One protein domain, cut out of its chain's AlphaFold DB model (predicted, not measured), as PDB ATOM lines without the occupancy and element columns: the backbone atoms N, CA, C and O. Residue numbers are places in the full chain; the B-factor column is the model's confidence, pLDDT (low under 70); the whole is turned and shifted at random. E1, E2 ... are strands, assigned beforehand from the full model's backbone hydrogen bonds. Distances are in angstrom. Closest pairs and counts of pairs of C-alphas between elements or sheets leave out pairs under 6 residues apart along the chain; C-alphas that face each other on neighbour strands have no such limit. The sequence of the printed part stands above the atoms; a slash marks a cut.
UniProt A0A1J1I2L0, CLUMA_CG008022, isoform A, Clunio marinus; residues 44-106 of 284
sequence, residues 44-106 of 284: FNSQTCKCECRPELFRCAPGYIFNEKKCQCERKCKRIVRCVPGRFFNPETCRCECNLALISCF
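Overview. This is residues 44 to 106 of the 284 residues of the protein "CLUMA_CG008022, isoform A" of Clunio marinus (UniProt A0A1J1I2L0). With little regular structure, this is a long thin rod: two small two-stranded hairpins, E2 with E3 and E4 with E5, follow each other along it, with E1 in a loop at one end and the last residues running out at the other. The printed part has 63 residues, with no named helix and five named strands, E1 to E5 in chain order, holding 19 residues. The class is all strand, each hairpin an antiparallel sheet. The whole is extended, with a radius of gyration of the C-alphas of 18.5 A and spans of 67 by 20 by 11 A.

Along the chain. E1 is residues 50 to 52, beginning at C-alpha 50 (94.787, 130.801, 239.067). E2 is residues 64 to 67, 9.4 A, and E3 residues 72 to 75, 10.0 A. E4 is residues 87 to 90, 9.2 A, and E5 residues 95 to 98, 10.0 A, ending at C-alpha 98 (123.957, 140.428, 201.558).

Arrangement. E1 pairs with no named strand; residues 44 to 45 pair antiparallel with its residues 50 to 51. E2 and E3 are antiparallel at 136 degrees, N 65 and O 74 being 2.8 A apart, within hydrogen-bond range. E4 and E5 are antiparallel at 134 degrees, with N 88 and O 97 within hydrogen-bond range at 2.9 A. E3 and E4 are apart.

Size, cuts and confidence. The C-alphas farthest apart, of Gln 47 and Phe 106, are 67.4 A apart. The printed part has no cut. The links E1 to E2 and E3 to E4 are long, 11 residues each. No printed residue is under 70 in pLDDT.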
ATOM      1  N   PHE A  44      93.409 130.956 232.204       88.56
ATOM      2  CA  PHE A  44      92.775 130.616 233.482       88.56
ATOM      3  C   PHE A  44      92.750 129.099 233.703       88.56
ATOM      4  O   PHE A  44      92.183 128.354 232.904       88.56
ATOM      5  N   ASN A  45      93.325 128.644 234.813       86.81
ATOM      6  CA  ASN A  45      93.281 127.254 235.248       86.81
ATOM      7  C   ASN A  45      92.105 127.049 236.209       86.81
ATOM      8  O   ASN A  45      92.118 127.557 237.331       86.81
ATOM      9  N   SER A  46      91.094 126.289 235.784       83.88
ATOM     10  CA  SER A  46      89.880 126.022 236.566       83.88
ATOM     11  C   SER A  46      90.084 125.079 237.757       83.88
ATOM     12  O   SER A  46      89.288 125.124 238.689       83.88
ATOM     13  N   GLN A  47      91.144 124.263 237.766       85.25
ATOM     14  CA  GLN A  47      91.456 123.335 238.863       85.25
ATOM     15  C   GLN A  47      92.209 124.032 240.003       85.25
ATOM     16  O   GLN A  47      91.949 123.778 241.175       85.25
ATOM     17  N   THR A  48      93.146 124.929 239.670       86.00
ATOM     18  CA  THR A  48      93.937 125.688 240.659       86.00
ATOM     19  C   THR A  48      93.394 127.094 240.928       86.00
ATOM     20  O   THR A  48      93.892 127.790 241.818       86.00
ATOM     21  N   CYS A  49      92.382 127.506 240.158       84.50
ATOM     22  CA  CYS A  49      91.701 128.802 240.186       84.50
ATOM     23  C   CYS A  49      92.637 130.009 240.043       84.50
ATOM     24  O   CYS A  49      92.411 131.075 240.621       84.50
ATOM     25  N   LYS A  50      93.713 129.827 239.273       87.19
ATOM     26  CA  LYS A  50      94.787 130.801 239.067       87.19
ATOM     27  C   LYS A  50      94.962 131.095 237.585       87.19
ATOM     28  O   LYS A  50      94.786 130.232 236.733       87.19
ATOM     29  N   CYS A  51      95.366 132.324 237.303       89.19
ATOM     30  CA  CYS A  51      95.890 132.702 236.003       89.19
ATOM     31  C   CYS A  51      97.338 132.206 235.876       89.19
ATOM     32  O   CYS A  51      98.166 132.469 236.758       89.19
ATOM     33  N   GLU A  52      97.645 131.498 234.795       89.50
ATOM     34  CA  GLU A  52      98.938 130.878 234.510       89.50
ATOM     35  C   GLU A  52      99.471 131.261 233.120       89.50
ATOM     36  O   GLU A  52      98.772 131.823 232.273       89.50
ATOM     37  N   CYS A  53     100.755 130.986 232.907       90.56
ATOM     38  CA  CYS A  53     101.397 131.098 231.607       90.56
ATOM     39  C   CYS A  53     101.663 129.690 231.069       90.56
ATOM     40  O   CYS A  53     102.050 128.818 231.843       90.56
ATOM     41  N   ARG A  54     101.462 129.491 229.764       88.31
ATOM     42  CA  ARG A  54     101.588 128.202 229.070       88.31
ATOM     43  C   ARG A  54     102.579 128.310 227.906       88.31
ATOM     44  O   ARG A  54     102.145 128.576 226.783       88.31
ATOM     45  N   PRO A  55     103.902 128.221 228.162       84.00
ATOM     46  CA  PRO A  55     104.943 128.415 227.147       84.00
ATOM     47  C   PRO A  55     104.767 127.523 225.910       84.00
ATOM     48  O   PRO A  55     105.029 127.956 224.793       84.00
ATOM     49  N   GLU A  56     104.258 126.305 226.102       84.12
ATOM     50  CA  GLU A  56     104.018 125.291 225.073       84.12
ATOM     51  C   GLU A  56     103.000 125.711 223.999       84.12
ATOM     52  O   GLU A  56     102.996 125.157 222.898       84.12
ATOM     53  N   LEU A  57     102.164 126.714 224.288       84.00
ATOM     54  CA  LEU A  57     101.177 127.260 223.354       84.00
ATOM     55  C   LEU A  57     101.727 128.413 222.492       84.00
ATOM     56  O   LEU A  57     101.062 128.830 221.542       84.00
ATOM     57  N   PHE A  58     102.930 128.931 222.771       83.25
ATOM     58  CA  PHE A  58     103.497 130.071 222.044       83.25
ATOM     59  C   PHE A  58     104.471 129.648 220.946       83.25
ATOM     60  O   PHE A  58     105.573 129.165 221.200       83.25
ATOM     61  N   ARG A  59     104.106 129.944 219.696       86.88
ATOM     62  CA  ARG A  59     105.008 129.876 218.540       86.88
ATOM     63  C   ARG A  59     105.382 131.293 218.118       86.88
ATOM     64  O   ARG A  59     104.609 131.972 217.447       86.88
ATOM     65  N   CYS A  60     106.549 131.759 218.557       84.38
ATOM     66  CA  CYS A  60     107.042 133.086 218.202       84.38
ATOM     67  C   CYS A  60     107.482 133.148 216.730       84.38
ATOM     68  O   CYS A  60     108.080 132.207 216.213       84.38
ATOM     69  N   ALA A  61     107.204 134.272 216.063       82.19
ATOM     70  CA  ALA A  61     107.649 134.519 214.692       82.19
ATOM     71  C   ALA A  61     109.191 134.633 214.595       82.19
ATOM     72  O   ALA A  61     109.835 134.972 215.595       82.19
ATOM     73  N   PRO A  62     109.802 134.418 213.411       76.00
ATOM     74  CA  PRO A  62     111.246 134.560 213.220       76.00
ATOM     75  C   PRO A  62     111.795 135.894 213.752       76.00
ATOM     76  O   PRO A  62     111.255 136.970 213.493       76.00
ATOM     77  N   GLY A  63     112.864 135.816 214.547       75.25
ATOM     78  CA  GLY A  63     113.444 136.964 215.255       75.25
ATOM     79  C   GLY A  63     112.718 137.412 216.528       75.25
ATOM     80  O   GLY A  63     113.051 138.470 217.072       75.25
ATOM     81  N   TYR A  64     111.774 136.623 217.041       84.69
ATOM     82  CA  TYR A  64     111.184 136.787 218.371       84.69
ATOM     83  C   TYR A  64     111.548 135.599 219.278       84.69
ATOM     84  O   TYR A  64     111.752 134.481 218.812       84.69
ATOM     85  N   ILE A  65     111.649 135.850 220.583       86.75
ATOM     86  CA  ILE A  65     111.918 134.868 221.641       86.75
ATOM     87  C   ILE A  65     110.814 134.992 222.690       86.75
ATOM     88  O   ILE A  65     110.358 136.094 222.998       86.75
ATOM     89  N   PHE A  66     110.381 133.868 223.252       89.75
ATOM     90  CA  PHE A  66     109.373 133.865 224.302       89.75
ATOM     91  C   PHE A  66     109.932 134.398 225.631       89.75
ATOM     92  O   PHE A  66     110.951 133.914 226.121       89.75
ATOM     93  N   ASN A  67     109.261 135.382 226.232       88.19
ATOM     94  CA  ASN A  67     109.560 135.877 227.572       88.19
ATOM     95  C   ASN A  67     108.531 135.325 228.566       88.19
ATOM     96  O   ASN A  67     107.436 135.868 228.707       88.19
ATOM     97  N   GLU A  68     108.919 134.286 229.303       86.62
ATOM     98  CA  GLU A  68     108.097 133.613 230.320       86.62
ATOM     99  C   GLU A  68     107.532 134.570 231.383       86.62
ATOM    100  O   GLU A  68     106.378 134.445 231.783       86.62
ATOM    101  N   LYS A  69     108.309 135.578 231.808       85.56
ATOM    102  CA  LYS A  69     107.898 136.548 232.845       85.56
ATOM    103  C   LYS A  69     106.807 137.509 232.362       85.56
ATOM    104  O   LYS A  69     106.111 138.105 233.186       85.56
ATOM    105  N   LYS A  70     106.675 137.673 231.043       87.88
ATOM    106  CA  LYS A  70     105.634 138.472 230.378       87.88
ATOM    107  C   LYS A  70     104.600 137.620 229.639       87.88
ATOM    108  O   LYS A  70     103.655 138.190 229.111       87.88
ATOM    109  N   CYS A  71     104.783 136.302 229.581       89.44
ATOM    110  CA  CYS A  71     104.015 135.356 228.770       89.44
ATOM    111  C   CYS A  71     103.778 135.810 227.314       89.44
ATOM    112  O   CYS A  71     102.684 135.668 226.775       89.44
ATOM    113  N   GLN A  72     104.791 136.423 226.694       89.12
ATOM    114  CA  GLN A  72     104.688 137.085 225.388       89.12
ATOM    115  C   GLN A  72     105.972 136.903 224.574       89.12
ATOM    116  O   GLN A  72     107.067 136.809 225.128       89.12
ATOM    117  N   CYS A  73     105.848 136.891 223.247       87.25
ATOM    118  CA  CYS A  73     106.988 136.887 222.332       87.25
ATOM    119  C   CYS A  73     107.597 138.295 222.219       87.25
ATOM    120  O   CYS A  73     106.968 139.207 221.684       87.25
ATOM    121  N   GLU A  74     108.837 138.475 222.670       88.19
ATOM    122  CA  GLU A  74     109.598 139.721 222.527       88.19
ATOM    123  C   GLU A  74     110.614 139.631 221.383       88.19
ATOM    124  O   GLU A  74     111.065 138.549 221.015       88.19
ATOM    125  N   ARG A  75     111.020 140.770 220.814       83.88
ATOM    126  CA  ARG A  75     112.041 140.793 219.753       83.88
ATOM    127  C   ARG A  75     113.396 140.303 220.276       83.88
ATOM    128  O   ARG A  75     113.951 140.904 221.195       83.88
ATOM    129  N   LYS A  76     113.996 139.322 219.592       83.56
ATOM    130  CA  LYS A  76     115.395 138.888 219.780       83.56
ATOM    131  C   LYS A  76     116.362 140.067 219.619       83.56
ATOM    132  O   LYS A  76     117.278 140.259 220.415       83.56
ATOM    133  N   CYS A  77     116.115 140.895 218.605       83.38
ATOM    134  CA  CYS A  77     116.931 142.064 218.295       83.38
ATOM    135  C   CYS A  77     116.408 143.320 219.010       83.38
ATOM    136  O   CYS A  77     115.405 143.907 218.588       83.38
ATOM    137  N   LYS A  78     117.135 143.763 220.051       79.38
ATOM    138  CA  LYS A  78     116.826 144.951 220.879       79.38
ATOM    139  C   LYS A  78     116.745 146.276 220.105       79.38
ATOM    140  O   LYS A  78     116.157 147.233 220.597       79.38
ATOM    141  N   ARG A  79     117.349 146.353 218.915       72.81
ATOM    142  CA  ARG A  79     117.226 147.468 217.962       72.81
ATOM    143  C   ARG A  79     117.054 146.897 216.554       72.81
ATOM    144  O   ARG A  79     117.622 145.852 216.243       72.81
ATOM    145  N   ILE A  80     116.282 147.587 215.717       72.25
ATOM    146  CA  ILE A  80     116.315 147.402 214.260       72.25
ATOM    147  C   ILE A  80     117.455 148.277 213.743       72.25
ATOM    148  O   ILE A  80     117.507 149.463 214.069       72.25
ATOM    149  N   VAL A  81     118.359 147.708 212.950       81.31
ATOM    150  CA  VAL A  81     119.390 148.476 212.242       81.31
ATOM    151  C   VAL A  81     118.868 148.764 210.836       81.31
ATOM    152  O   VAL A  81     118.452 147.841 210.140       81.31
ATOM    153  N   ARG A  82     118.881 150.034 210.408       84.19
ATOM    154  CA  ARG A  82     118.715 150.361 208.985       84.19
ATOM    155  C   ARG A  82     119.995 149.948 208.269       84.19
ATOM    156  O   ARG A  82     121.057 150.489 208.565       84.19
ATOM    157  N   CYS A  83     119.895 148.969 207.381       84.69
ATOM    158  CA  CYS A  83     121.034 148.507 206.603       84.69
ATOM    159  C   CYS A  83     121.393 149.504 205.493       84.69
ATOM    160  O   CYS A  83     120.541 150.257 205.021       84.69
ATOM    161  N   VAL A  84     122.661 149.492 205.083       84.44
ATOM    162  CA  VAL A  84     123.114 150.171 203.861       84.44
ATOM    163  C   VAL A  84     122.466 149.532 202.618       84.44
ATOM    164  O   VAL A  84     122.060 148.366 202.692       84.44
ATOM    165  N   PRO A  85     122.375 150.250 201.480       80.88
ATOM    166  CA  PRO A  85     121.921 149.675 200.213       80.88
ATOM    167  C   PRO A  85     122.632 148.355 199.872       80.88
ATOM    168  O   PRO A  85     123.788 148.145 200.236       80.88
ATOM    169  N   GLY A  86     121.917 147.437 199.215       77.12
ATOM    170  CA  GLY A  86     122.406 146.084 198.909       77.12
ATOM    171  C   GLY A  86     122.339 145.075 200.069       77.12
ATOM    172  O   GLY A  86     122.572 143.887 199.848       77.12
ATOM    173  N   ARG A  87     121.982 145.498 201.295       87.31
ATOM    174  CA  ARG A  87     121.849 144.609 202.465       87.31
ATOM    175  C   ARG A  87     120.449 144.608 203.063       87.31
ATOM    176  O   ARG A  87     119.784 145.639 203.124       87.31
ATOM    177  N   PHE A  88     120.042 143.456 203.586       87.62
ATOM    178  CA  PHE A  88     118.800 143.281 204.344       87.62
ATOM    179  C   PHE A  88     119.100 142.991 205.820       87.62
ATOM    180  O   PHE A  88     120.174 142.495 206.160       87.62
ATOM    181  N   PHE A  89     118.158 143.305 206.710       87.06
ATOM    182  CA  PHE A  89     118.283 142.990 208.134       87.06
ATOM    183  C   PHE A  89     117.803 141.559 208.391       87.06
ATOM    184  O   PHE A  89     116.604 141.289 208.305       87.06
ATOM    185  N   ASN A  90     118.717 140.654 208.735       85.62
ATOM    186  CA  ASN A  90     118.374 139.301 209.152       85.62
ATOM    187  C   ASN A  90     117.846 139.336 210.609       85.62
ATOM    188  O   ASN A  90     118.581 139.725 211.526       85.62
ATOM    189  N   PRO A  91     116.580 138.944 210.856       80.38
ATOM    190  CA  PRO A  91     115.962 139.034 212.178       80.38
ATOM    191  C   PRO A  91     116.427 137.930 213.143       80.38
ATOM    192  O   PRO A  91     116.209 138.045 214.349       80.38
ATOM    193  N   GLU A  92     117.078 136.876 212.651       82.88
ATOM    194  CA  GLU A  92     117.582 135.765 213.460       82.88
ATOM    195  C   GLU A  92     119.010 136.009 213.951       82.88
ATOM    196  O   GLU A  92     119.309 135.728 215.115       82.88
ATOM    197  N   THR A  93     119.883 136.557 213.103       85.62
ATOM    198  CA  THR A  93     121.269 136.922 213.460       85.62
ATOM    199  C   THR A  93     121.375 138.330 214.049       85.62
ATOM    200  O   THR A  93     122.373 138.652 214.700       85.62
ATOM    201  N   CYS A  94     120.349 139.166 213.839       85.75
ATOM    202  CA  CYS A  94     120.314 140.597 214.143       85.75
ATOM    203  C   CYS A  94     121.379 141.428 213.395       85.75
ATOM    204  O   CYS A  94     121.838 142.450 213.916       85.75
ATOM    205  N   ARG A  95     121.791 140.998 212.194       87.12
ATOM    206  CA  ARG A  95     122.841 141.636 211.375       87.12
ATOM    207  C   ARG A  95     122.316 142.082 210.008       87.12
ATOM    208  O   ARG A  95     121.255 141.657 209.565       87.12
ATOM    209  N   CYS A  96     123.075 142.959 209.348       87.94
ATOM    210  CA  CYS A  96     122.831 143.361 207.963       87.94
ATOM    211  C   CYS A  96     123.637 142.473 207.008       87.94
ATOM    212  O   CYS A  96     124.868 142.524 207.007       87.94
ATOM    213  N   GLU A  97     122.946 141.681 206.198       88.81
ATOM    214  CA  GLU A  97     123.515 140.616 205.367       88.81
ATOM    215  C   GLU A  97     123.253 140.872 203.876       88.81
ATOM    216  O   GLU A  97     122.312 141.578 203.507       88.81
ATOM    217  N   CYS A  98     124.115 140.337 203.010       89.38
ATOM    218  CA  CYS A  98     123.957 140.428 201.558       89.38
ATOM    219  C   CYS A  98     122.832 139.495 201.101       89.38
ATOM    220  O   CYS A  98     122.847 138.316 201.459       89.38
ATOM    221  N   ASN A  99     121.903 139.960 200.260       85.38
ATOM    222  CA  ASN A  99     120.964 139.040 199.612       85.38
ATOM    223  C   ASN A  99     121.646 138.352 198.418       85.38
ATOM    224  O   ASN A  99     121.493 138.772 197.275       85.38
ATOM    225  N   LEU A 100     122.424 137.305 198.706       83.81
ATOM    226  CA  LEU A 100     123.232 136.583 197.714       83.81
ATOM    227  C   LEU A 100     122.396 136.013 196.553       83.81
ATOM    228  O   LEU A 100     122.911 135.899 195.449       83.81
ATOM    229  N   ALA A 101     121.110 135.717 196.770       79.50
ATOM    230  CA  ALA A 101     120.207 135.212 195.732       79.50
ATOM    231  C   ALA A 101     119.772 136.280 194.704       79.50
ATOM    232  O   ALA A 101     119.204 135.930 193.675       79.50
ATOM    233  N   LEU A 102     120.030 137.569 194.967       81.88
ATOM    234  CA  LEU A 102     119.777 138.675 194.032       81.88
ATOM    235  C   LEU A 102     121.055 139.216 193.370       81.88
ATOM    236  O   LEU A 102     120.968 140.086 192.506       81.88
ATOM    237  N   ILE A 103     122.238 138.738 193.771       84.31
ATOM    238  CA  ILE A 103     123.525 139.224 193.259       84.31
ATOM    239  C   ILE A 103     124.014 138.257 192.179       84.31
ATOM    240  O   ILE A 103     124.710 137.283 192.461       84.31
ATOM    241  N   SER A 104     123.635 138.540 190.931       87.31
ATOM    242  CA  SER A 104     124.256 137.911 189.763       87.31
ATOM    243  C   SER A 104     125.581 138.608 189.454       87.31
ATOM    244  O   SER A 104     125.637 139.837 189.406       87.31
ATOM    245  N   CYS A 105     126.639 137.827 189.252       85.62
ATOM    246  CA  CYS A 105     127.975 138.321 188.935       85.62
ATOM    247  C   CYS A 105     128.339 138.011 187.479       85.62
ATOM    248  O   CYS A 105     127.860 137.035 186.903       85.62
ATOM    249  N   PHE A 106     129.184 138.855 186.883       81.94
ATOM    250  CA  PHE A 106     129.686 138.658 185.521       81.94
ATOM    251  C   PHE A 106     130.677 137.484 185.460       81.94
ATOM    252  O   PHE A 106     131.193 137.048 186.494       81.94
TER     253      PHE A 106